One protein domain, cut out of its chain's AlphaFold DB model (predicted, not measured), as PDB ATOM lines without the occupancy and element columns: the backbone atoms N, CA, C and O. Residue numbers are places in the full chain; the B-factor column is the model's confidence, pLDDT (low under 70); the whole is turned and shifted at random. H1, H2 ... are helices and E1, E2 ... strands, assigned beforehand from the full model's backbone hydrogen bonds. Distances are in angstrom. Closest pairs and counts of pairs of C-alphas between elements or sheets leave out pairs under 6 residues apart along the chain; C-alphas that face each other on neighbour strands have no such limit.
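Overview. This is residues 465 to 471 and 486 to 661 of the 1143 residues of an uncharacterized protein of Variovorax sp. MHTC-1 (UniProt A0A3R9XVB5). Two lobes sit side by side: a closed barrel of six strands, E4 to E9, and a small sandwich of two three-stranded sheets, E1 E11 E10 and E3 E2 E12. The sandwich holds both ends of the printed part, the barrel is made by the stretch between, and the short helix H1 lies outside the barrel. The printed part has 183 residues, with named elements in the order E1 to E6, H1, E7 to E12; neighbour strands are antiparallel in the barrel and in both sheets. The class is mostly strand, though under half of the residues are in named elements. The whole is compact, with a radius of gyration of the C-alphas of 16.9 A and spans of 45 by 41 by 29 A.

Along the chain. E1, residues 465 to 468, begins at C-alpha 465 (40.959, -22.352, 1.270). E2 is residues 492 to 501, 27.2 A long, and E3 residues 507 to 512. E4, residues 519 to 528, runs 23.4 A from C-alpha 519 (30.248, -46.671, 1.095) and bends by 78 degrees at residue 523. E5 is residues 533 to 538, E6 554 to 558, H1 560 to 565. E7, residues 570 to 577, 19.3 A long, bends by 56 degrees at residue 573. E8 is residues 583 to 587, E9 603 to 607, E10 627 to 630, E11 633 to 637. E12, residues 648 to 654, 19.7 A long, ends at C-alpha 654 (25.389, -24.335, -4.285).

Arrangement. E11 is the inner strand between E1, with N 467 and O 634 at 3.0 A, and E10, with N 635 and O 627 at 2.9 A. E2 is the inner strand between E3, with N 497 and O 510 at 2.9 A, and E12, with N 651 and O 494 at 2.8 A. These sheets form a sandwich, two sheets face to face, and the parts of them that face each other are 9.4 A apart centre to centre. Round the barrel run E4, E5, E8, E7, E6, E9 and back to E4; N 526 and O 535 of the hairpin E4 and E5 are 2.8 A apart, and N 604 of E9 and O 520 of E4 2.9 A. The closest C-alphas of E3 and E9, those of Ser 512 and Trp 607, are 4.9 A apart. H1 is not on the barrel; its O i to N i+4 pairs are within hydrogen-bond range.

Size, cuts and confidence. The C-alphas farthest apart, those of Ala 530 and Thr 657, are 51.9 A apart. Residues 472 to 485 are cut out, leaving 9.8 A between C-alphas 471 and 486. The links E5 to E6, E8 to E9 and E9 to E10 are long. The mean pLDDT of the printed part is 90.4; residues 471, 612 and 614 to 615 are under 70.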
ATOM      1  N   ALA A 465      42.013 -23.237   1.755       97.38
ATOM      2  CA  ALA A 465      40.959 -22.352   1.270       97.38
ATOM      3  C   ALA A 465      40.226 -23.016   0.098       97.38
ATOM      4  O   ALA A 465      40.828 -23.818  -0.621       97.38
ATOM      5  N   ALA A 466      38.958 -22.668  -0.122       97.38
ATOM      6  CA  ALA A 466      38.179 -23.143  -1.264       97.38
ATOM      7  C   ALA A 466      37.451 -21.994  -1.968       97.38
ATOM      8  O   ALA A 466      37.092 -20.997  -1.343       97.38
ATOM      9  N   ARG A 467      37.226 -22.137  -3.276       95.19
ATOM     10  CA  ARG A 467      36.437 -21.195  -4.086       95.19
ATOM     11  C   ARG A 467      35.759 -21.895  -5.258       95.19
ATOM     12  O   ARG A 467      36.161 -23.000  -5.627       95.19
ATOM     13  N   ALA A 468      34.795 -21.219  -5.877       93.38
ATOM     14  CA  ALA A 468      34.333 -21.551  -7.216       93.38
ATOM     15  C   ALA A 468      34.806 -20.477  -8.203       93.38
ATOM     16  O   ALA A 468      34.496 -19.299  -8.029       93.38
ATOM     17  N   GLU A 469      35.544 -20.876  -9.235       87.56
ATOM     18  CA  GLU A 469      36.093 -19.961 -10.237       87.56
ATOM     19  C   GLU A 469      35.577 -20.336 -11.638       87.56
ATOM     20  O   GLU A 469      35.646 -21.511 -12.017       87.56
ATOM     21  N   PRO A 470      35.068 -19.375 -12.433       77.50
ATOM     22  CA  PRO A 470      34.669 -19.638 -13.809       77.50
ATOM     23  C   PRO A 470      35.887 -19.981 -14.675       77.50
ATOM     24  O   PRO A 470      36.916 -19.307 -14.640       77.50
ATOM     25  N   GLU A 471      35.766 -21.002 -15.517       64.44
ATOM     26  CA  GLU A 471      36.823 -21.375 -16.458       64.44
ATOM     27  C   GLU A 471      36.793 -20.408 -17.660       64.44
ATOM     28  O   GLU A 471      36.027 -20.570 -18.609       64.44
ATOM     29  N   TYR A 486      30.574 -22.423  -9.921       89.06
ATOM     30  CA  TYR A 486      30.124 -23.808  -9.772       89.06
ATOM     31  C   TYR A 486      29.091 -24.182 -10.842       89.06
ATOM     32  O   TYR A 486      28.114 -23.457 -11.050       89.06
ATOM     33  N   ARG A 487      29.296 -25.321 -11.521       87.31
ATOM     34  CA  ARG A 487      28.578 -25.652 -12.770       87.31
ATOM     35  C   ARG A 487      27.574 -26.804 -12.704       87.31
ATOM     36  O   ARG A 487      26.812 -26.976 -13.657       87.31
ATOM     37  N   ARG A 488      27.527 -27.599 -11.631       84.81
ATOM     38  CA  ARG A 488      26.566 -28.716 -11.557       84.81
ATOM     39  C   ARG A 488      25.154 -28.245 -11.229       84.81
ATOM     40  O   ARG A 488      24.936 -27.254 -10.534       84.81
ATOM     41  N   LEU A 489      24.185 -29.039 -11.680       85.56
ATOM     42  CA  LEU A 489      22.754 -28.816 -11.449       85.56
ATOM     43  C   LEU A 489      22.301 -29.161 -10.021       85.56
ATOM     44  O   LEU A 489      21.188 -28.817  -9.633       85.56
ATOM     45  N   GLU A 490      23.151 -29.841  -9.255       85.69
ATOM     46  CA  GLU A 490      22.862 -30.322  -7.907       85.69
ATOM     47  C   GLU A 490      23.763 -29.631  -6.882       85.69
ATOM     48  O   GLU A 490      24.941 -29.374  -7.141       85.69
ATOM     49  N   ASN A 491      23.227 -29.394  -5.684       88.69
ATOM     50  CA  ASN A 491      24.045 -28.993  -4.545       88.69
ATOM     51  C   ASN A 491      24.930 -30.169  -4.124       88.69
ATOM     52  O   ASN A 491      24.441 -31.291  -4.000       88.69
ATOM     53  N   GLN A 492      26.204 -29.900  -3.858       90.56
ATOM     54  CA  GLN A 492      27.179 -30.916  -3.458       90.56
ATOM     55  C   GLN A 492      27.848 -30.520  -2.143       90.56
ATOM     56  O   GLN A 492      27.845 -29.347  -1.752       90.56
ATOM     57  N   LEU A 493      28.404 -31.506  -1.446       91.56
ATOM     58  CA  LEU A 493      29.200 -31.296  -0.243       91.56
ATOM     59  C   LEU A 493      30.542 -31.987  -0.448       91.56
ATOM     60  O   LEU A 493      30.714 -33.158  -0.112       91.56
ATOM     61  N   TYR A 494      31.495 -31.254  -1.014       95.00
ATOM     62  CA  TYR A 494      32.814 -31.807  -1.270       95.00
ATOM     63  C   TYR A 494      33.539 -32.064   0.050       95.00
ATOM     64  O   TYR A 494      33.449 -31.258   0.975       95.00
ATOM     65  N   ARG A 495      34.295 -33.158   0.125       95.81
ATOM     66  CA  ARG A 495      35.256 -33.443   1.193       95.81
ATOM     67  C   ARG A 495      36.628 -33.630   0.591       95.81
ATOM     68  O   ARG A 495      36.792 -34.476  -0.282       95.81
ATOM     69  N   VAL A 496      37.601 -32.894   1.106       97.06
ATOM     70  CA  VAL A 496      39.028 -33.070   0.813       97.06
ATOM     71  C   VAL A 496      39.675 -33.619   2.068       97.06
ATOM     72  O   VAL A 496      39.524 -33.015   3.123       97.06
ATOM     73  N   GLU A 497      40.359 -34.756   1.975       95.44
ATOM     74  CA  GLU A 497      40.934 -35.459   3.123       95.44
ATOM     75  C   GLU A 497      42.390 -35.848   2.872       95.44
ATOM     76  O   GLU A 497      42.719 -36.431   1.838       95.44
ATOM     77  N   ILE A 498      43.253 -35.590   3.853       94.25
ATOM     78  CA  ILE A 498      44.630 -36.076   3.868       94.25
ATOM     79  C   ILE A 498      44.619 -37.591   4.076       94.25
ATOM     80  O   ILE A 498      44.194 -38.100   5.109       94.25
ATOM     81  N   HIS A 499      45.118 -38.326   3.091       93.50
ATOM     82  CA  HIS A 499      45.193 -39.780   3.111       93.50
ATOM     83  C   HIS A 499      46.461 -40.284   3.809       93.50
ATOM     84  O   HIS A 499      46.402 -41.195   4.629       93.50
ATOM     85  N   ALA A 500      47.616 -39.700   3.494       91.50
ATOM     86  CA  ALA A 500      48.901 -40.160   4.013       91.50
ATOM     87  C   ALA A 500      49.890 -39.001   4.130       91.50
ATOM     88  O   ALA A 500      49.822 -38.046   3.360       91.50
ATOM     89  N   VAL A 501      50.823 -39.119   5.072       90.94
ATOM     90  CA  VAL A 501      51.945 -38.193   5.261       90.94
ATOM     91  C   VAL A 501      53.203 -39.033   5.423       90.94
ATOM     92  O   VAL A 501      53.206 -39.985   6.207       90.94
ATOM     93  N   ASP A 502      54.241 -38.739   4.645       89.00
ATOM     94  CA  ASP A 502      55.507 -39.464   4.724       89.00
ATOM     95  C   ASP A 502      56.446 -38.902   5.810       89.00
ATOM     96  O   ASP A 502      56.129 -37.950   6.524       89.00
ATOM     97  N   THR A 503      57.628 -39.502   5.956       87.25
ATOM     98  CA  THR A 503      58.610 -39.107   6.980       87.25
ATOM     99  C   THR A 503      59.240 -37.733   6.746       87.25
ATOM    100  O   THR A 503      59.859 -37.197   7.663       87.25
ATOM    101  N   THR A 504      59.105 -37.162   5.545       87.38
ATOM    102  CA  THR A 504      59.570 -35.807   5.213       87.38
ATOM    103  C   THR A 504      58.504 -34.744   5.482       87.38
ATOM    104  O   THR A 504      58.816 -33.555   5.464       87.38
ATOM    105  N   GLY A 505      57.268 -35.168   5.773       85.31
ATOM    106  CA  GLY A 505      56.107 -34.298   5.937       85.31
ATOM    107  C   GLY A 505      55.317 -34.078   4.645       85.31
ATOM    108  O   GLY A 505      54.308 -33.374   4.683       85.31
ATOM    109  N   ALA A 506      55.720 -34.682   3.521       90.50
ATOM    110  CA  ALA A 506      54.967 -34.582   2.279       90.50
ATOM    111  C   ALA A 506      53.650 -35.357   2.409       90.50
ATOM    112  O   ALA A 506      53.624 -36.537   2.774       90.50
ATOM    113  N   ALA A 507      52.548 -34.669   2.124       93.25
ATOM    114  CA  ALA A 507      51.204 -35.186   2.299       93.25
ATOM    115  C   ALA A 507      50.559 -35.549   0.957       93.25
ATOM    116  O   ALA A 507      50.848 -34.962  -0.088       93.25
ATOM    117  N   ARG A 508      49.649 -36.519   0.999       93.94
ATOM    118  CA  ARG A 508      48.765 -36.875  -0.112       93.94
ATOM    119  C   ARG A 508      47.320 -36.777   0.329       93.94
ATOM    120  O   ARG A 508      47.006 -37.135   1.464       93.94
ATOM    121  N   PHE A 509      46.443 -36.357  -0.568       95.19
ATOM    122  CA  PHE A 509      45.025 -36.180  -0.312       95.19
ATOM    123  C   PHE A 509      44.154 -36.962  -1.303       95.19
ATOM    124  O   PHE A 509      44.591 -37.403  -2.366       95.19
ATOM    125  N   LYS A 510      42.903 -37.153  -0.912       95.81
ATOM    126  CA  LYS A 510      41.809 -37.736  -1.692       95.81
ATOM    127  C   LYS A 510      40.599 -36.824  -1.535       95.81
ATOM    128  O   LYS A 510      40.519 -36.073  -0.558       95.81
ATOM    129  N   TRP A 511      39.666 -36.859  -2.476       96.44
ATOM    130  CA  TRP A 511      38.461 -36.045  -2.354       96.44
ATOM    131  C   TRP A 511      37.222 -36.753  -2.887       96.44
ATOM    132  O   TRP A 511      37.310 -37.682  -3.689       96.44
ATOM    133  N   SER A 512      36.065 -36.345  -2.376       94.69
ATOM    134  CA  SER A 512      34.761 -36.825  -2.818       94.69
ATOM    135  C   SER A 512      33.783 -35.667  -2.939       94.69
ATOM    136  O   SER A 512      33.836 -34.743  -2.128       94.69
ATOM    137  N   ARG A 513      32.883 -35.721  -3.923       92.19
ATOM    138  CA  ARG A 513      31.808 -34.729  -4.103       92.19
ATOM    139  C   ARG A 513      30.630 -34.922  -3.140       92.19
ATOM    140  O   ARG A 513      29.915 -33.968  -2.852       92.19
ATOM    141  N   GLU A 514      30.480 -36.126  -2.585       89.44
ATOM    142  CA  GLU A 514      29.400 -36.513  -1.659       89.44
ATOM    143  C   GLU A 514      29.925 -36.740  -0.234       89.44
ATOM    144  O   GLU A 514      29.467 -37.635   0.485       89.44
ATOM    145  N   ASN A 515      30.933 -35.976   0.183       90.31
ATOM    146  CA  ASN A 515      31.513 -36.042   1.524       90.31
ATOM    147  C   ASN A 515      32.053 -37.441   1.921       90.31
ATOM    148  O   ASN A 515      32.154 -37.764   3.107       90.31
ATOM    149  N   GLY A 516      32.379 -38.294   0.940       88.94
ATOM    150  CA  GLY A 516      32.797 -39.683   1.168       88.94
ATOM    151  C   GLY A 516      31.680 -40.585   1.712       88.94
ATOM    152  O   GLY A 516      31.961 -41.580   2.380       88.94
ATOM    153  N   SER A 517      30.412 -40.225   1.481       86.88
ATOM    154  CA  SER A 517      29.249 -40.956   2.003       86.88
ATOM    155  C   SER A 517      28.900 -42.227   1.222       86.88
ATOM    156  O   SER A 517      28.233 -43.105   1.770       86.88
ATOM    157  N   VAL A 518      29.371 -42.363  -0.023       90.69
ATOM    158  CA  VAL A 518      29.173 -43.577  -0.825       90.69
ATOM    159  C   VAL A 518      30.109 -44.671  -0.325       90.69
ATOM    160  O   VAL A 518      31.314 -44.668  -0.582       90.69
ATOM    161  N   ALA A 519      29.535 -45.597   0.435       92.38
ATOM    162  CA  ALA A 519      30.248 -46.671   1.095       92.38
ATOM    163  C   ALA A 519      29.416 -47.958   1.129       92.38
ATOM    164  O   ALA A 519      28.185 -47.926   1.174       92.38
ATOM    165  N   TYR A 520      30.109 -49.094   1.137       93.06
ATOM    166  CA  TYR A 520      29.519 -50.425   1.064       93.06
ATOM    167  C   TYR A 520      30.068 -51.303   2.184       93.06
ATOM    168  O   TYR A 520      31.279 -51.357   2.397       93.06
ATOM    169  N   ALA A 521      29.185 -52.026   2.872       93.19
ATOM    170  CA  ALA A 521      29.600 -53.033   3.841       93.19
ATOM    171  C   ALA A 521      30.235 -54.226   3.113       93.19
ATOM    172  O   ALA A 521      29.638 -54.787   2.185       93.19
ATOM    173  N   VAL A 522      31.429 -54.616   3.548       95.00
ATOM    174  CA  VAL A 522      32.181 -55.756   3.021       95.00
ATOM    175  C   VAL A 522      31.869 -56.995   3.857       95.00
ATOM    176  O   VAL A 522      31.963 -56.978   5.080       95.00
ATOM    177  N   GLN A 523      31.485 -58.084   3.197       91.88
ATOM    178  CA  GLN A 523      31.187 -59.368   3.836       91.88
ATOM    179  C   GLN A 523      32.400 -60.297   3.856       91.88
ATOM    180  O   GLN A 523      32.596 -61.038   4.815       91.88
ATOM    181  N   GLU A 524      33.202 -60.267   2.791       90.62
ATOM    182  CA  GLU A 524      34.345 -61.158   2.617       90.62
ATOM    183  C   GLU A 524      35.418 -60.493   1.752       90.62
ATOM    184  O   GLU A 524      35.107 -59.755   0.813       90.62
ATOM    185  N   VAL A 525      36.684 -60.782   2.060       92.00
ATOM    186  CA  VAL A 525      37.848 -60.371   1.271       92.00
ATOM    187  C   VAL A 525      38.664 -61.610   0.923       92.00
ATOM    188  O   VAL A 525      39.108 -62.341   1.807       92.00
ATOM    189  N   SER A 526      38.890 -61.819  -0.370       89.69
ATOM    190  CA  SER A 526      39.734 -62.879  -0.918       89.69
ATOM    191  C   SER A 526      40.931 -62.267  -1.644       89.69
ATOM    192  O   SER A 526      40.797 -61.262  -2.342       89.69
ATOM    193  N   ILE A 527      42.117 -62.852  -1.463       90.25
ATOM    194  CA  ILE A 527      43.383 -62.291  -1.951       90.25
ATOM    195  C   ILE A 527      44.057 -63.290  -2.885       90.25
ATOM    196  O   ILE A 527      44.379 -64.407  -2.481       90.25
ATOM    197  N   ASP A 528      44.340 -62.846  -4.109       88.62
ATOM    198  CA  ASP A 528      45.194 -63.554  -5.058       88.62
ATOM    199  C   ASP A 528      46.537 -62.821  -5.163       88.62
ATOM    200  O   ASP A 528      46.701 -61.833  -5.889       88.62
ATOM    201  N   THR A 529      47.520 -63.307  -4.405       87.12
ATOM    202  CA  THR A 529      48.873 -62.738  -4.385       87.12
ATOM    203  C   THR A 529      49.638 -62.981  -5.684       87.12
ATOM    204  O   THR A 529      50.537 -62.202  -5.995       87.12
ATOM    205  N   ALA A 530      49.289 -64.011  -6.462       87.50
ATOM    206  CA  ALA A 530      49.936 -64.293  -7.742       87.50
ATOM    207  C   ALA A 530      49.445 -63.332  -8.833       87.50
ATOM    208  O   ALA A 530      50.247 -62.844  -9.631       87.50
ATOM    209  N   ALA A 531      48.146 -63.023  -8.841       88.56
ATOM    210  CA  ALA A 531      47.555 -62.049  -9.756       88.56
ATOM    211  C   ALA A 531      47.691 -60.590  -9.279       88.56
ATOM    212  O   ALA A 531      47.369 -59.679 -10.042       88.56
ATOM    213  N   ASN A 532      48.151 -60.366  -8.040       92.38
ATOM    214  CA  ASN A 532      48.156 -59.070  -7.357       92.38
ATOM    215  C   ASN A 532      46.763 -58.409  -7.365       92.38
ATOM    216  O   ASN A 532      46.603 -57.251  -7.763       92.38
ATOM    217  N   ARG A 533      45.741 -59.183  -6.982       94.88
ATOM    218  CA  ARG A 533      44.333 -58.767  -6.983       94.88
ATOM    219  C   ARG A 533      43.663 -59.077  -5.657       94.88
ATOM    220  O   ARG A 533      43.978 -60.069  -4.997       94.88
ATOM    221  N   THR A 534      42.679 -58.251  -5.329       95.25
ATOM    222  CA  THR A 534      41.793 -58.454  -4.182       95.25
ATOM    223  C   THR A 534      40.363 -58.525  -4.674       95.25
ATOM    224  O   THR A 534      39.927 -57.635  -5.398       95.25
ATOM    225  N   THR A 535      39.631 -59.559  -4.275       95.94
ATOM    226  CA  THR A 535      38.194 -59.667  -4.525       95.94
ATOM    227  C   THR A 535      37.448 -59.368  -3.236       95.94
ATOM    228  O   THR A 535      37.690 -60.009  -2.212       95.94
ATOM    229  N   VAL A 536      36.543 -58.399  -3.285       96.56
ATOM    230  CA  VAL A 536      35.743 -57.957  -2.141       96.56
ATOM    231  C   VAL A 536      34.279 -58.277  -2.413       96.56
ATOM    232  O   VAL A 536      33.740 -57.844  -3.428       96.56
ATOM    233  N   ARG A 537      33.623 -59.014  -1.514       95.44
ATOM    234  CA  ARG A 537      32.184 -59.290  -1.599       95.44
ATOM    235  C   ARG A 537      31.405 -58.264  -0.785       95.44
ATOM    236  O   ARG A 537      31.624 -58.137   0.419       95.44
ATOM    237  N   LEU A 538      30.490 -57.546  -1.425       94.38
ATOM    238  CA  LEU A 538      29.664 -56.511  -0.805       94.38
ATOM    239  C   LEU A 538      28.320 -57.056  -0.316       94.38
ATOM    240  O   LEU A 538      27.739 -57.962  -0.913       94.38
ATOM    241  N   ALA A 539      27.773 -56.441   0.735       91.00
ATOM    242  CA  ALA A 539      26.423 -56.743   1.208       91.00
ATOM    243  C   ALA A 539      25.325 -56.227   0.260       91.00
ATOM    244  O   ALA A 539      24.257 -56.833   0.164       91.00
ATOM    245  N   ALA A 540      25.573 -55.099  -0.410       89.25
ATOM    246  CA  ALA A 540      24.686 -54.487  -1.396       89.25
ATOM    247  C   ALA A 540      25.466 -53.503  -2.285       89.25
ATOM    248  O   ALA A 540      26.515 -53.001  -1.881       89.25
ATOM    249  N   ARG A 541      24.919 -53.211  -3.471       88.62
ATOM    250  CA  ARG A 541      25.410 -52.199  -4.426       88.62
ATOM    251  C   ARG A 541      24.672 -50.866  -4.276       88.62
ATOM    252  O   ARG A 541      23.679 -50.778  -3.542       88.62
ATOM    253  N   GLY A 542      25.153 -49.842  -4.982       84.50
ATOM    254  CA  GLY A 542      24.471 -48.558  -5.104       84.50
ATOM    255  C   GLY A 542      23.066 -48.713  -5.688       84.50
ATOM    256  O   GLY A 542      22.777 -49.655  -6.425       84.50
ATOM    257  N   ARG A 543      22.151 -47.805  -5.332       80.69
ATOM    258  CA  ARG A 543      20.746 -47.882  -5.790       80.69
ATOM    259  C   ARG A 543      20.552 -47.426  -7.230       80.69
ATOM    260  O   ARG A 543      19.555 -47.781  -7.852       80.69
ATOM    261  N   ASP A 544      21.474 -46.613  -7.712       83.50
ATOM    262  CA  ASP A 544      21.500 -46.019  -9.037       83.50
ATOM    263  C   ASP A 544      22.957 -45.767  -9.439       83.50
ATOM    264  O   ASP A 544      23.865 -45.919  -8.625       83.50
ATOM    265  N   ALA A 545      23.178 -45.374 -10.692       82.62
ATOM    266  CA  ALA A 545      24.518 -45.166 -11.233       82.62
ATOM    267  C   ALA A 545      25.306 -44.038 -10.541       82.62
ATOM    268  O   ALA A 545      26.533 -44.059 -10.584       82.62
ATOM    269  N   ASN A 546      24.638 -43.071  -9.900       81.50
ATOM    270  CA  ASN A 546      25.324 -41.992  -9.188       81.50
ATOM    271  C   ASN A 546      25.864 -42.488  -7.847       81.50
ATOM    272  O   ASN A 546      26.964 -42.108  -7.460       81.50
ATOM    273  N   LEU A 547      25.125 -43.368  -7.167       83.31
ATOM    274  CA  LEU A 547      25.493 -43.946  -5.872       83.31
ATOM    275  C   LEU A 547      26.186 -45.313  -5.978       83.31
ATOM    276  O   LEU A 547      26.341 -45.977  -4.955       83.31
ATOM    277  N   ASP A 548      26.551 -45.751  -7.186       89.19
ATOM    278  CA  ASP A 548      27.227 -47.026  -7.449       89.19
ATOM    279  C   ASP A 548      28.650 -46.832  -8.010       89.19
ATOM    280  O   ASP A 548      29.060 -45.717  -8.318       89.19
ATOM    281  N   LEU A 549      29.440 -47.904  -8.114       90.94
ATOM    282  CA  LEU A 549      30.825 -47.828  -8.607       90.94
ATOM    283  C   LEU A 549      30.921 -47.915 -10.135       90.94
ATOM    284  O   LEU A 549      30.411 -48.866 -10.739       90.94
ATOM    285  N   ALA A 550      31.659 -46.982 -10.736       90.38
ATOM    286  CA  ALA A 550      32.081 -47.008 -12.132       90.38
ATOM    287  C   ALA A 550      33.502 -47.576 -12.275       90.38
ATOM    288  O   ALA A 550      34.320 -47.507 -11.360       90.38
ATOM    289  N   LEU A 551      33.807 -48.159 -13.438       90.31
ATOM    290  CA  LEU A 551      35.142 -48.698 -13.723       90.31
ATOM    291  C   LEU A 551      36.221 -47.633 -13.483       90.31
ATOM    292  O   LEU A 551      36.074 -46.496 -13.922       90.31
ATOM    293  N   HIS A 552      37.315 -48.044 -12.843       89.50
ATOM    294  CA  HIS A 552      38.452 -47.209 -12.446       89.50
ATOM    295  C   HIS A 552      38.197 -46.227 -11.294       89.50
ATOM    296  O   HIS A 552      39.114 -45.479 -10.929       89.50
ATOM    297  N   ASP A 553      37.026 -46.274 -10.655       91.56
ATOM    298  CA  ASP A 553      36.784 -45.533  -9.419       91.56
ATOM    299  C   ASP A 553      37.831 -45.877  -8.354       91.56
ATOM    300  O   ASP A 553      38.303 -47.018  -8.225       91.56
ATOM    301  N   ARG A 554      38.189 -44.863  -7.564       94.19
ATOM    302  CA  ARG A 554      39.057 -45.035  -6.405       94.19
ATOM    303  C   ARG A 554      38.214 -45.472  -5.223       94.19
ATOM    304  O   ARG A 554      37.242 -44.818  -4.852       94.19
ATOM    305  N   VAL A 555      38.603 -46.589  -4.623       95.44
ATOM    306  CA  VAL A 555      37.917 -47.155  -3.464       95.44
ATOM    307  C   VAL A 555      38.888 -47.374  -2.322       95.44
ATOM    308  O   VAL A 555      40.000 -47.849  -2.516       95.44
ATOM    309  N   GLU A 556      38.480 -47.021  -1.118       95.94
ATOM    310  CA  GLU A 556      39.248 -47.228   0.101       95.94
ATOM    311  C   GLU A 556      38.666 -48.400   0.877       95.94
ATOM    312  O   GLU A 556      37.504 -48.349   1.282       95.94
ATOM    313  N   LEU A 557      39.475 -49.434   1.101       96.56
ATOM    314  CA  LEU A 557      39.153 -50.488   2.057       96.56
ATOM    315  C   LEU A 557      39.643 -50.052   3.439       96.56
ATOM    316  O   LEU A 557      40.837 -49.800   3.631       96.56
ATOM    317  N   VAL A 558      38.728 -49.973   4.396       94.69
ATOM    318  CA  VAL A 558      38.996 -49.589   5.786       94.69
ATOM    319  C   VAL A 558      38.210 -50.502   6.726       94.69
ATOM    320  O   VAL A 558      37.159 -51.014   6.353       94.69
ATOM    321  N   ASP A 559      38.725 -50.740   7.926       92.81
ATOM    322  CA  ASP A 559      38.035 -51.464   8.997       92.81
ATOM    323  C   ASP A 559      38.158 -50.698  10.325       92.81
ATOM    324  O   ASP A 559      38.927 -49.734  10.430       92.81
ATOM    325  N   ASP A 560      37.405 -51.128  11.343       90.12
ATOM    326  CA  ASP A 560      37.398 -50.508  12.672       90.12
ATOM    327  C   ASP A 560      38.808 -50.398  13.272       90.12
ATOM    328  O   ASP A 560      39.126 -49.410  13.928       90.12
ATOM    329  N   GLU A 561      39.689 -51.385  13.056       87.31
ATOM    330  CA  GLU A 561      41.047 -51.325  13.608       87.31
ATOM    331  C   GLU A 561      41.866 -50.217  12.939       87.31
ATOM    332  O   GLU A 561      42.568 -49.474  13.631       87.31
ATOM    333  N   ALA A 562      41.815 -50.094  11.612       88.19
ATOM    334  CA  ALA A 562      42.497 -49.012  10.909       88.19
ATOM    335  C   ALA A 562      42.001 -47.638  11.389       88.19
ATOM    336  O   ALA A 562      42.827 -46.813  11.798       88.19
ATOM    337  N   GLU A 563      40.681 -47.440  11.440       88.12
ATOM    338  CA  GLU A 563      40.065 -46.181  11.868       88.12
ATOM    339  C   GLU A 563      40.424 -45.831  13.322       88.12
ATOM    340  O   GLU A 563      40.926 -44.736  13.592       88.12
ATOM    341  N   LEU A 564      40.254 -46.771  14.259       88.88
ATOM    342  CA  LEU A 564      40.517 -46.552  15.686       88.88
ATOM    343  C   LEU A 564      42.008 -46.339  15.987       88.88
ATOM    344  O   LEU A 564      42.363 -45.692  16.974       88.88
ATOM    345  N   GLN A 565      42.911 -46.832  15.134       85.94
ATOM    346  CA  GLN A 565      44.340 -46.519  15.230       85.94
ATOM    347  C   GLN A 565      44.703 -45.155  14.623       85.94
ATOM    348  O   GLN A 565      45.820 -44.683  14.847       85.94
ATOM    349  N   GLY A 566      43.777 -44.488  13.928       83.44
ATOM    350  CA  GLY A 566      44.037 -43.256  13.181       83.44
ATOM    351  C   GLY A 566      44.865 -43.502  11.918       83.44
ATOM    352  O   GLY A 566      45.626 -42.630  11.501       83.44
ATOM    353  N   ARG A 567      44.778 -44.708  11.344       86.75
ATOM    354  CA  ARG A 567      45.409 -45.052  10.068       86.75
ATOM    355  C   ARG A 567      44.370 -44.904   8.965       86.75
ATOM    356  O   ARG A 567      43.259 -45.409   9.101       86.75
ATOM    357  N   ALA A 568      44.743 -44.261   7.863       87.62
ATOM    358  CA  ALA A 568      43.909 -44.298   6.671       87.62
ATOM    359  C   ALA A 568      43.737 -45.746   6.184       87.62
ATOM    360  O   ALA A 568      44.601 -46.601   6.422       87.62
ATOM    361  N   GLY A 569      42.622 -46.010   5.500       91.88
ATOM    362  CA  GLY A 569      42.440 -47.270   4.794       91.88
ATOM    363  C   GLY A 569      43.439 -47.398   3.647       91.88
ATOM    364  O   GLY A 569      44.281 -46.530   3.420       91.88
ATOM    365  N   GLN A 570      43.349 -48.483   2.890       94.56
ATOM    366  CA  GLN A 570      44.150 -48.635   1.679       94.56
ATOM    367  C   GLN A 570      43.302 -48.304   0.456       94.56
ATOM    368  O   GLN A 570      42.211 -48.847   0.292       94.56
ATOM    369  N   LEU A 571      43.812 -47.419  -0.402       95.12
ATOM    370  CA  LEU A 571      43.167 -47.079  -1.664       95.12
ATOM    371  C   LEU A 571      43.514 -48.098  -2.753       95.12
ATOM    372  O   LEU A 571      44.682 -48.440  -2.961       95.12
ATOM    373  N   PHE A 572      42.491 -48.505  -3.487       94.69
ATOM    374  CA  PHE A 572      42.534 -49.394  -4.635       94.69
ATOM    375  C   PHE A 572      41.832 -48.749  -5.829       94.69
ATOM    376  O   PHE A 572      41.034 -47.820  -5.692       94.69
ATOM    377  N   GLU A 573      42.113 -49.294  -7.004       93.50
ATOM    378  CA  GLU A 573      41.333 -49.051  -8.211       93.50
ATOM    379  C   GLU A 573      40.355 -50.209  -8.422       93.50
ATOM    380  O   GLU A 573      40.758 -51.378  -8.382       93.50
ATOM    381  N   TYR A 574      39.082 -49.888  -8.646       94.19
ATOM    382  CA  TYR A 574      38.066 -50.868  -9.018       94.19
ATOM    383  C   TYR A 574      38.189 -51.240 -10.505       94.19
ATOM    384  O   TYR A 574      38.118 -50.375 -11.378       94.19
ATOM    385  N   LEU A 575      38.387 -52.531 -10.796       94.25
ATOM    386  CA  LEU A 575      38.698 -53.015 -12.144       94.25
ATOM    387  C   LEU A 575      37.488 -53.553 -12.903       94.25
ATOM    388  O   LEU A 575      37.369 -53.274 -14.089       94.25
ATOM    389  N   HIS A 576      36.670 -54.394 -12.268       94.81
ATOM    390  CA  HIS A 576      35.463 -55.006 -12.838       94.81
ATOM    391  C   HIS A 576      34.739 -55.858 -11.780       94.81
ATOM    392  O   HIS A 576      35.327 -56.224 -10.757       94.81
ATOM    393  N   ASP A 577      33.490 -56.234 -12.061       94.88
ATOM    394  CA  ASP A 577      32.752 -57.231 -11.279       94.88
ATOM    395  C   ASP A 577      33.374 -58.634 -11.441       94.88
ATOM    396  O   ASP A 577      33.974 -58.965 -12.469       94.88
ATOM    397  N   GLY A 578      33.260 -59.457 -10.404       92.25
ATOM    398  CA  GLY A 578      33.740 -60.832 -10.321       92.25
ATOM    399  C   GLY A 578      32.744 -61.821 -10.925       92.25
ATOM    400  O   GLY A 578      32.341 -61.686 -12.080       92.25
ATOM    401  N   ASN A 579      32.363 -62.848 -10.159       89.00
ATOM    402  CA  ASN A 579      31.402 -63.848 -10.642       89.00
ATOM    403  C   ASN A 579      29.961 -63.320 -10.659       89.00
ATOM    404  O   ASN A 579      29.134 -63.793 -11.440       89.00
ATOM    405  N   ASP A 580      29.659 -62.366  -9.781       92.12
ATOM    406  CA  ASP A 580      28.381 -61.673  -9.684       92.12
ATOM    407  C   ASP A 580      28.603 -60.176  -9.392       92.12
ATOM    408  O   ASP A 580      29.724 -59.743  -9.125       92.12
ATOM    409  N   ALA A 581      27.529 -59.383  -9.441       87.62
ATOM    410  CA  ALA A 581      27.582 -57.930  -9.237       87.62
ATOM    411  C   ALA A 581      27.917 -57.498  -7.791       87.62
ATOM    412  O   ALA A 581      28.053 -56.306  -7.526       87.62
ATOM    413  N   LEU A 582      27.992 -58.428  -6.831       94.62
ATOM    414  CA  LEU A 582      28.398 -58.151  -5.449       94.62
ATOM    415  C   LEU A 582      29.889 -58.425  -5.221       94.62
ATOM    416  O   LEU A 582      30.422 -57.990  -4.203       94.62
ATOM    417  N   GLU A 583      30.562 -59.130  -6.128       95.75
ATOM    418  CA  GLU A 583      31.999 -59.385  -6.060       95.75
ATOM    419  C   GLU A 583      32.766 -58.348  -6.870       95.75
ATOM    420  O   GLU A 583      32.601 -58.269  -8.079       95.75
ATOM    421  N   LEU A 584      33.647 -57.582  -6.231       96.12
ATOM    422  CA  LEU A 584      34.432 -56.540  -6.891       96.12
ATOM    423  C   LEU A 584      35.900 -56.906  -6.926       96.12
ATOM    424  O   LEU A 584      36.494 -57.190  -5.887       96.12
ATOM    425  N   VAL A 585      36.491 -56.855  -8.117       96.94
ATOM    426  CA  VAL A 585      37.920 -57.092  -8.309       96.94
ATOM    427  C   VAL A 585      38.664 -55.762  -8.259       96.94
ATOM    428  O   VAL A 585      38.396 -54.845  -9.038       96.94
ATOM    429  N   LEU A 586      39.618 -55.672  -7.338       95.81
ATOM    430  CA  LEU A 586      40.426 -54.492  -7.053       95.81
ATOM    431  C   LEU A 586      41.889 -54.713  -7.461       95.81
ATOM    432  O   LEU A 586      42.431 -55.818  -7.331       95.81
ATOM    433  N   ALA A 587      42.542 -53.647  -7.924       94.38
ATOM    434  CA  ALA A 587      43.952 -53.661  -8.306       94.38
ATOM    435  C   ALA A 587      44.879 -53.589  -7.080       94.38
ATOM    436  O   ALA A 587      44.979 -52.542  -6.438       94.38
ATOM    437  N   GLY A 588      45.604 -54.673  -6.792       92.00
ATOM    438  CA  GLY A 588      46.547 -54.775  -5.675       92.00
ATOM    439  C   GLY A 588      46.066 -55.685  -4.546       92.00
ATOM    440  O   GLY A 588      44.981 -56.264  -4.606       92.00
ATOM    441  N   VAL A 589      46.888 -55.802  -3.499       92.19
ATOM    442  CA  VAL A 589      46.616 -56.603  -2.293       92.19
ATOM    443  C   VAL A 589      46.637 -55.737  -1.026       92.19
ATOM    444  O   VAL A 589      47.464 -54.820  -0.942       92.19
ATOM    445  N   PRO A 590      45.753 -55.982  -0.040       91.31
ATOM    446  CA  PRO A 590      45.746 -55.241   1.212       91.31
ATOM    447  C   PRO A 590      47.003 -55.510   2.042       91.31
ATOM    448  O   PRO A 590      47.530 -56.624   2.078       91.31
ATOM    449  N   ALA A 591      47.468 -54.486   2.753       85.88
ATOM    450  CA  ALA A 591      48.537 -54.617   3.725       85.88
ATOM    451  C   ALA A 591      48.055 -55.396   4.962       85.88
ATOM    452  O   ALA A 591      47.081 -55.024   5.621       85.88
ATOM    453  N   GLY A 592      48.774 -56.462   5.321       83.44
ATOM    454  CA  GLY A 592      48.461 -57.269   6.502       83.44
ATOM    455  C   GLY A 592      47.089 -57.945   6.409       83.44
ATOM    456  O   GLY A 592      46.786 -58.602   5.417       83.44
ATOM    457  N   THR A 593      46.275 -57.812   7.458       81.06
ATOM    458  CA  THR A 593      44.942 -58.435   7.576       81.06
ATOM    459  C   THR A 593      43.784 -57.465   7.319       81.06
ATOM    460  O   THR A 593      42.650 -57.773   7.682       81.06
ATOM    461  N   LEU A 594      44.058 -56.288   6.741       88.44
ATOM    462  CA  LEU A 594      43.065 -55.230   6.530       88.44
ATOM    463  C   LEU A 594      41.830 -55.769   5.795       88.44
ATOM    464  O   LEU A 594      41.943 -56.349   4.714       88.44
ATOM    465  N   GLY A 595      40.665 -55.585   6.413       88.19
ATOM    466  CA  GLY A 595      39.365 -55.967   5.870       88.19
ATOM    467  C   GLY A 595      39.046 -57.466   5.816       88.19
ATOM    468  O   GLY A 595      37.964 -57.836   5.376       88.19
ATOM    469  N   GLN A 596      39.945 -58.338   6.284       87.25
ATOM    470  CA  GLN A 596      39.738 -59.795   6.270       87.25
ATOM    471  C   GLN A 596      38.956 -60.319   7.485       87.25
ATOM    472  O   GLN A 596      38.551 -61.479   7.485       87.25
ATOM    473  N   ASP A 597      38.769 -59.497   8.522       83.88
ATOM    474  CA  ASP A 597      38.002 -59.836   9.725       83.88
ATOM    475  C   ASP A 597      36.623 -59.153   9.681       83.88
ATOM    476  O   ASP A 597      36.537 -57.950   9.947       83.88
ATOM    477  N   PRO A 598      35.530 -59.885   9.386       83.50
ATOM    478  CA  PRO A 598      34.190 -59.304   9.338       83.50
ATOM    479  C   PRO A 598      33.738 -58.699  10.672       83.50
ATOM    480  O   PRO A 598      32.887 -57.813  10.679       83.50
ATOM    481  N   ALA A 599      34.311 -59.135  11.802       83.25
ATOM    482  CA  ALA A 599      33.990 -58.583  13.119       83.25
ATOM    483  C   ALA A 599      34.531 -57.158  13.326       83.25
ATOM    484  O   ALA A 599      34.186 -56.513  14.313       83.25
ATOM    485  N   ARG A 600      35.379 -56.671  12.411       87.38
ATOM    486  CA  ARG A 600      35.888 -55.292  12.380       87.38
ATOM    487  C   ARG A 600      35.131 -54.403  11.394       87.38
ATOM    488  O   ARG A 600      35.641 -53.350  11.031       87.38
ATOM    489  N   HIS A 601      33.970 -54.862  10.928       92.19
ATOM    490  CA  HIS A 601      33.061 -54.124  10.051       92.19
ATOM    491  C   HIS A 601      33.776 -53.451   8.868       92.19
ATOM    492  O   HIS A 601      33.784 -52.225   8.764       92.19
ATOM    493  N   PRO A 602      34.418 -54.226   7.978       94.50
ATOM    494  CA  PRO A 602      35.110 -53.640   6.849       94.50
ATOM    495  C   PRO A 602      34.148 -52.901   5.919       94.50
ATOM    496  O   PRO A 602      33.061 -53.380   5.581       94.50
ATOM    497  N   VAL A 603      34.578 -51.724   5.481       95.19
ATOM    498  CA  VAL A 603      33.839 -50.831   4.596       95.19
ATOM    499  C   VAL A 603      34.694 -50.526   3.374       95.19
ATOM    500  O   VAL A 603      35.890 -50.249   3.478       95.19
ATOM    501  N   LEU A 604      34.057 -50.558   2.206       95.94
ATOM    502  CA  LEU A 604      34.628 -50.080   0.955       95.94
ATOM    503  C   LEU A 604      34.010 -48.717   0.627       95.94
ATOM    504  O   LEU A 604      32.805 -48.635   0.395       95.94
ATOM    505  N   ARG A 605      34.805 -47.645   0.628       95.19
ATOM    506  CA  ARG A 605      34.335 -46.262   0.413       95.19
ATOM    507  C   ARG A 605      34.806 -45.715  -0.931       95.19
ATOM    508  O   ARG A 605      35.986 -45.830  -1.240       95.19
ATOM    509  N   ARG A 606      33.915 -45.092  -1.705       94.94
ATOM    510  CA  ARG A 606      34.247 -44.452  -2.989       94.94
ATOM    511  C   ARG A 606      34.847 -43.058  -2.782       94.94
ATOM    512  O   ARG A 606      34.405 -42.310  -1.911       94.94
ATOM    513  N   TRP A 607      35.811 -42.714  -3.629       95.31
ATOM    514  CA  TRP A 607      36.419 -41.393  -3.758       95.31
ATOM    515  C   TRP A 607      36.406 -40.959  -5.233       95.31
ATOM    516  O   TRP A 607      36.565 -41.795  -6.121       95.31
ATOM    517  N   ASP A 608      36.197 -39.665  -5.490       93.50
ATOM    518  CA  ASP A 608      35.905 -39.121  -6.828       93.50
ATOM    519  C   ASP A 608      37.155 -38.617  -7.572       93.50
ATOM    520  O   ASP A 608      37.084 -38.245  -8.744       93.50
ATOM    521  N   HIS A 609      38.315 -38.590  -6.911       91.69
ATOM    522  CA  HIS A 609      39.550 -38.137  -7.540       91.69
ATOM    523  C   HIS A 609      40.063 -39.134  -8.583       91.69
ATOM    524  O   HIS A 609      39.981 -40.351  -8.420       91.69
ATOM    525  N   THR A 610      40.698 -38.605  -9.626       85.06
ATOM    526  CA  THR A 610      41.430 -39.398 -10.619       85.06
ATOM    527  C   THR A 610      42.921 -39.135 -10.469       85.06
ATOM    528  O   THR A 610      43.343 -37.996 -10.283       85.06
ATOM    529  N   SER A 611      43.736 -40.189 -10.496       73.81
ATOM    530  CA  SER A 611      45.190 -40.033 -10.467       73.81
ATOM    531  C   SER A 611      45.729 -39.873 -11.881       73.81
ATOM    532  O   SER A 611      45.367 -40.643 -12.771       73.81
ATOM    533  N   ALA A 612      46.625 -38.907 -12.079       68.06
ATOM    534  CA  ALA A 612      47.306 -38.715 -13.357       68.06
ATOM    535  C   ALA A 612      48.380 -39.795 -13.615       68.06
ATOM    536  O   ALA A 612      48.755 -40.032 -14.765       68.06
ATOM    537  N   THR A 613      48.854 -40.468 -12.558       74.25
ATOM    538  CA  THR A 613      49.941 -41.453 -12.611       74.25
ATOM    539  C   THR A 613      49.425 -42.862 -12.323       74.25
ATOM    540  O   THR A 613      48.783 -43.120 -11.300       74.25
ATOM    541  N   VAL A 614      49.762 -43.818 -13.195       67.94
ATOM    542  CA  VAL A 614      49.439 -45.241 -13.000       67.94
ATOM    543  C   VAL A 614      50.113 -45.768 -11.728       67.94
ATOM    544  O   VAL A 614      51.322 -45.633 -11.561       67.94
ATOM    545  N   GLY A 615      49.335 -46.398 -10.844       67.88
ATOM    546  CA  GLY A 615      49.814 -46.950  -9.570       67.88
ATOM    547  C   GLY A 615      49.800 -45.965  -8.396       67.88
ATOM    548  O   GLY A 615      49.975 -46.388  -7.254       67.88
ATOM    549  N   GLU A 616      49.535 -44.678  -8.638       77.56
ATOM    550  CA  GLU A 616      49.228 -43.722  -7.574       77.56
ATOM    551  C   GLU A 616      47.718 -43.675  -7.345       77.56
ATOM    552  O   GLU A 616      46.938 -43.442  -8.267       77.56
ATOM    553  N   ASN A 617      47.296 -43.905  -6.101       86.56
ATOM    554  CA  ASN A 617      45.879 -43.927  -5.741       86.56
ATOM    555  C   ASN A 617      45.440 -42.702  -4.925       86.56
ATOM    556  O   ASN A 617      44.273 -42.636  -4.568       86.56
ATOM    557  N   ALA A 618      46.326 -41.735  -4.664       92.00
ATOM    558  CA  ALA A 618      46.043 -40.470  -3.974       92.00
ATOM    559  C   ALA A 618      46.825 -39.318  -4.633       92.00
ATOM    560  O   ALA A 618      47.871 -39.565  -5.233       92.00
ATOM    561  N   LEU A 619      46.336 -38.085  -4.499       93.94
ATOM    562  CA  LEU A 619      46.915 -36.870  -5.085       93.94
ATOM    563  C   LEU A 619      47.969 -36.251  -4.161       93.94
ATOM    564  O   LEU A 619      47.831 -36.336  -2.946       93.94
ATOM    565  N   ALA A 620      49.007 -35.613  -4.700       92.81
ATOM    566  CA  ALA A 620      49.994 -34.894  -3.891       92.81
ATOM    567  C   ALA A 620      49.431 -33.560  -3.378       92.81
ATOM    568  O   ALA A 620      48.713 -32.873  -4.098       92.81
ATOM    569  N   VAL A 621      49.759 -33.183  -2.140       93.69
ATOM    570  CA  VAL A 621      49.481 -31.834  -1.630       93.69
ATOM    571  C   VAL A 621      50.502 -30.860  -2.219       93.69
ATOM    572  O   VAL A 621      51.699 -30.994  -1.975       93.69
ATOM    573  N   GLU A 622      50.012 -29.871  -2.964       93.25
ATOM    574  CA  GLU A 622      50.799 -28.758  -3.499       93.25
ATOM    575  C   GLU A 622      50.400 -27.473  -2.758       93.25
ATOM    576  O   GLU A 622      49.243 -27.049  -2.791       93.25
ATOM    577  N   GLU A 623      51.339 -26.885  -2.012       94.38
ATOM    578  CA  GLU A 623      51.078 -25.690  -1.206       94.38
ATOM    579  C   GLU A 623      51.224 -24.403  -2.024       94.38
ATOM    580  O   GLU A 623      52.142 -24.257  -2.826       94.38
ATOM    581  N   GLY A 624      50.356 -23.425  -1.757       92.44
ATOM    582  CA  GLY A 624      50.414 -22.079  -2.337       92.44
ATOM    583  C   GLY A 624      49.623 -21.899  -3.635       92.44
ATOM    584  O   GLY A 624      49.081 -20.811  -3.847       92.44
ATOM    585  N   ASP A 625      49.473 -22.950  -4.437       93.00
ATOM    586  CA  ASP A 625      48.764 -22.906  -5.720       93.00
ATOM    587  C   ASP A 625      47.311 -23.407  -5.625       93.00
ATOM    588  O   ASP A 625      46.938 -24.178  -4.738       93.00
ATOM    589  N   TRP A 626      46.461 -22.927  -6.539       94.62
ATOM    590  CA  TRP A 626      45.073 -23.385  -6.656       94.62
ATOM    591  C   TRP A 626      45.005 -24.696  -7.444       94.62
ATOM    592  O   TRP A 626      45.374 -24.751  -8.615       94.62
ATOM    593  N   ILE A 627      44.451 -25.727  -6.815       94.25
ATOM    594  CA  ILE A 627      44.224 -27.053  -7.382       94.25
ATOM    595  C   ILE A 627      42.752 -27.158  -7.787       94.25
ATOM    596  O   ILE A 627      41.856 -26.916  -6.976       94.25
ATOM    597  N   THR A 628      42.487 -27.527  -9.040       93.19
ATOM    598  CA  THR A 628      41.117 -27.747  -9.531       93.19
ATOM    599  C   THR A 628      40.654 -29.158  -9.179       93.19
ATOM    600  O   THR A 628      41.359 -30.120  -9.480       93.19
ATOM    601  N   LEU A 629      39.476 -29.280  -8.558       93.06
ATOM    602  CA  LEU A 629      38.848 -30.575  -8.277       93.06
ATOM    603  C   LEU A 629      37.986 -31.014  -9.466       93.06
ATOM    604  O   LEU A 629      38.331 -31.959 -10.168       93.06
ATOM    605  N   GLU A 630      36.887 -30.298  -9.709       91.75
ATOM    606  CA  GLU A 630      35.994 -30.454 -10.861       91.75
ATOM    607  C   GLU A 630      35.017 -29.272 -10.942       91.75
ATOM    608  O   GLU A 630      34.844 -28.541  -9.968       91.75
ATOM    609  N   ASP A 631      34.352 -29.091 -12.089       89.06
ATOM    610  CA  ASP A 631      33.178 -28.214 -12.260       89.06
ATOM    611  C   ASP A 631      33.319 -26.777 -11.717       89.06
ATOM    612  O   ASP A 631      32.331 -26.135 -11.362       89.06
ATOM    613  N   GLY A 632      34.557 -26.264 -11.724       89.44
ATOM    614  CA  GLY A 632      34.940 -24.923 -11.262       89.44
ATOM    615  C   GLY A 632      35.267 -24.814  -9.768       89.44
ATOM    616  O   GLY A 632      35.699 -23.756  -9.319       89.44
ATOM    617  N   VAL A 633      35.135 -25.896  -8.993       94.81
ATOM    618  CA  VAL A 633      35.568 -25.952  -7.589       94.81
ATOM    619  C   VAL A 633      37.089 -26.076  -7.519       94.81
ATOM    620  O   VAL A 633      37.689 -26.982  -8.108       94.81
ATOM    621  N   GLN A 634      37.712 -25.175  -6.762       96.19
ATOM    622  CA  GLN A 634      39.152 -25.143  -6.535       96.19
ATOM    623  C   GLN A 634      39.473 -25.096  -5.044       96.19
ATOM    624  O   GLN A 634      38.730 -24.515  -4.248       96.19
ATOM    625  N   ILE A 635      40.621 -25.663  -4.683       97.25
ATOM    626  CA  ILE A 635      41.182 -25.619  -3.331       97.25
ATOM    627  C   ILE A 635      42.610 -25.091  -3.354       97.25
ATOM    628  O   ILE A 635      43.289 -25.180  -4.372       97.25
ATOM    629  N   ARG A 636      43.084 -24.568  -2.229       97.06
ATOM    630  CA  ARG A 636      44.481 -24.162  -2.055       97.06
ATOM    631  C   ARG A 636      44.941 -24.486  -0.648       97.06
ATOM    632  O   ARG A 636      44.350 -23.997   0.316       97.06
ATOM    633  N   PHE A 637      46.008 -25.264  -0.531       97.00
ATOM    634  CA  PHE A 637      46.671 -25.511   0.745       97.00
ATOM    635  C   PHE A 637      47.596 -24.341   1.092       97.00
ATOM    636  O   PHE A 637      48.324 -23.837   0.233       97.00
ATOM    637  N   ALA A 638      47.547 -23.867   2.337       94.88
ATOM    638  CA  ALA A 638      48.401 -22.765   2.771       94.88
ATOM    639  C   ALA A 638      49.858 -23.236   2.963       94.88
ATOM    640  O   ALA A 638      50.062 -24.355   3.430       94.88
ATOM    641  N   PRO A 639      50.865 -22.388   2.677       92.50
ATOM    642  CA  PRO A 639      52.268 -22.736   2.890       92.50
ATOM    643  C   PRO A 639      52.616 -23.047   4.351       92.50
ATOM    644  O   PRO A 639      52.179 -22.340   5.264       92.50
ATOM    645  N   GLY A 640      53.479 -24.045   4.563       86.44
ATOM    646  CA  GLY A 640      54.007 -24.416   5.879       86.44
ATOM    647  C   GLY A 640      53.024 -25.210   6.744       86.44
ATOM    648  O   GLY A 640      53.133 -25.183   7.975       86.44
ATOM    649  N   GLY A 641      52.053 -25.889   6.127       82.56
ATOM    650  CA  GLY A 641      51.078 -26.714   6.828       82.56
ATOM    651  C   GLY A 641      51.713 -27.969   7.435       82.56
ATOM    652  O   GLY A 641      52.512 -28.654   6.807       82.56
ATOM    653  N   SER A 642      51.326 -28.315   8.668       88.06
ATOM    654  CA  SER A 642      51.581 -29.652   9.224       88.06
ATOM    655  C   SER A 642      50.312 -30.484   9.097       88.06
ATOM    656  O   SER A 642      49.328 -30.213   9.792       88.06
ATOM    657  N   TYR A 643      50.347 -31.456   8.186       89.50
ATOM    658  CA  TYR A 643      49.229 -32.338   7.855       89.50
ATOM    659  C   TYR A 643      49.252 -33.616   8.689       89.50
ATOM    660  O   TYR A 643      50.318 -34.142   9.024       89.50
ATOM    661  N   ARG A 644      48.065 -34.151   8.979       88.19
ATOM    662  CA  ARG A 644      47.874 -35.458   9.614       88.19
ATOM    663  C   ARG A 644      46.922 -36.301   8.764       88.19
ATOM    664  O   ARG A 644      45.956 -35.755   8.231       88.19
ATOM    665  N   PRO A 645      47.144 -37.622   8.632       89.69
ATOM    666  CA  PRO A 645      46.151 -38.506   8.026       89.69
ATOM    667  C   PRO A 645      44.781 -38.332   8.696       89.69
ATOM    668  O   PRO A 645      44.687 -38.321   9.924       89.69
ATOM    669  N   GLY A 646      43.733 -38.185   7.889       88.50
ATOM    670  CA  GLY A 646      42.368 -37.936   8.346       88.50
ATOM    671  C   GLY A 646      42.007 -36.463   8.567       88.50
ATOM    672  O   GLY A 646      40.832 -36.188   8.801       88.50
ATOM    673  N   ASP A 647      42.944 -35.511   8.464       90.62
ATOM    674  CA  ASP A 647      42.587 -34.087   8.378       90.62
ATOM    675  C   ASP A 647      41.704 -33.874   7.145       90.62
ATOM    676  O   ASP A 647      42.078 -34.272   6.040       90.62
ATOM    677  N   TYR A 648      40.531 -33.262   7.317       93.69
ATOM    678  CA  TYR A 648      39.618 -33.018   6.205       93.69
ATOM    679  C   TYR A 648      38.929 -31.659   6.277       93.69
ATOM    680  O   TYR A 648      38.770 -31.072   7.346       93.69
ATOM    681  N   TRP A 649      38.472 -31.194   5.118       95.38
ATOM    682  CA  TRP A 649      37.681 -29.980   4.935       95.38
ATOM    683  C   TRP A 649      36.424 -30.301   4.143       95.38
ATOM    684  O   TRP A 649      36.448 -31.166   3.266       95.38
ATOM    685  N   GLN A 650      35.342 -29.591   4.446       94.44
ATOM    686  CA  GLN A 650      34.062 -29.728   3.763       94.44
ATOM    687  C   GLN A 650      33.729 -28.436   3.027       94.44
ATOM    688  O   GLN A 650      33.835 -27.360   3.607       94.44
ATOM    689  N   ILE A 651      33.334 -28.544   1.759       95.56
ATOM    690  CA  ILE A 651      33.081 -27.399   0.880       95.56
ATOM    691  C   ILE A 651      31.651 -27.538   0.337       95.56
ATOM    692  O   ILE A 651      31.419 -28.306  -0.605       95.56
ATOM    693  N   PRO A 652      30.664 -26.849   0.935       93.69
ATOM    694  CA  PRO A 652      29.300 -26.861   0.431       93.69
ATOM    695  C   PRO A 652      29.225 -26.051  -0.868       93.69
ATOM    696  O   PRO A 652      29.448 -24.844  -0.865       93.69
ATOM    697  N   ALA A 653      28.894 -26.696  -1.982       93.06
ATOM    698  CA  ALA A 653      28.685 -26.041  -3.271       93.06
ATOM    699  C   ALA A 653      27.184 -25.858  -3.535       93.06
ATOM    700  O   ALA A 653      26.375 -26.758  -3.258       93.06
ATOM    701  N   ARG A 654      26.795 -24.689  -4.056       91.62
ATOM    702  CA  ARG A 654      25.389 -24.335  -4.285       91.62
ATOM    703  C   ARG A 654      25.149 -23.965  -5.738       91.62
ATOM    704  O   ARG A 654      25.693 -22.991  -6.252       91.62
ATOM    705  N   THR A 655      24.238 -24.689  -6.379       88.25
ATOM    706  CA  THR A 655      23.836 -24.396  -7.761       88.25
ATOM    707  C   THR A 655      23.181 -23.020  -7.874       88.25
ATOM    708  O   THR A 655      23.408 -22.310  -8.846       88.25
ATOM    709  N   VAL A 656      22.396 -22.608  -6.870       88.94
ATOM    710  CA  VAL A 656      21.640 -21.341  -6.915       88.94
ATOM    711  C   VAL A 656      22.532 -20.099  -6.856       88.94
ATOM    712  O   VAL A 656      22.203 -19.092  -7.474       88.94
ATOM    713  N   THR A 657      23.652 -20.161  -6.131       89.12
ATOM    714  CA  THR A 657      24.621 -19.057  -6.056       89.12
ATOM    715  C   THR A 657      25.728 -19.188  -7.097       89.12
ATOM    716  O   THR A 657      26.485 -18.240  -7.273       89.12
ATOM    717  N   ALA A 658      25.821 -20.338  -7.780       90.50
ATOM    718  CA  ALA A 658      26.941 -20.695  -8.645       90.50
ATOM    719  C   ALA A 658      28.311 -20.541  -7.949       90.50
ATOM    720  O   ALA A 658      29.307 -20.237  -8.606       90.50
ATOM    721  N   ASP A 659      28.358 -20.752  -6.629       92.56
ATOM    722  CA  ASP A 659      29.549 -20.588  -5.788       92.56
ATOM    723  C   ASP A 659      29.590 -21.646  -4.667       92.56
ATOM    724  O   ASP A 659      28.640 -22.415  -4.466       92.56
ATOM    725  N   VAL A 660      30.699 -21.681  -3.931       93.69
ATOM    726  CA  VAL A 660      30.857 -22.429  -2.682       93.69
ATOM    727  C   VAL A 660      30.567 -21.543  -1.468       93.69
ATOM    728  O   VAL A 660      30.904 -20.360  -1.434       93.69
ATOM    729  N   GLU A 661      29.959 -22.122  -0.439       93.94
ATOM    730  CA  GLU A 661      29.788 -21.488   0.868       93.94
ATOM    731  C   GLU A 661      31.108 -21.594   1.643       93.94
ATOM    732  O   GLU A 661      31.358 -22.571   2.348       93.94
TER     733      GLU A 661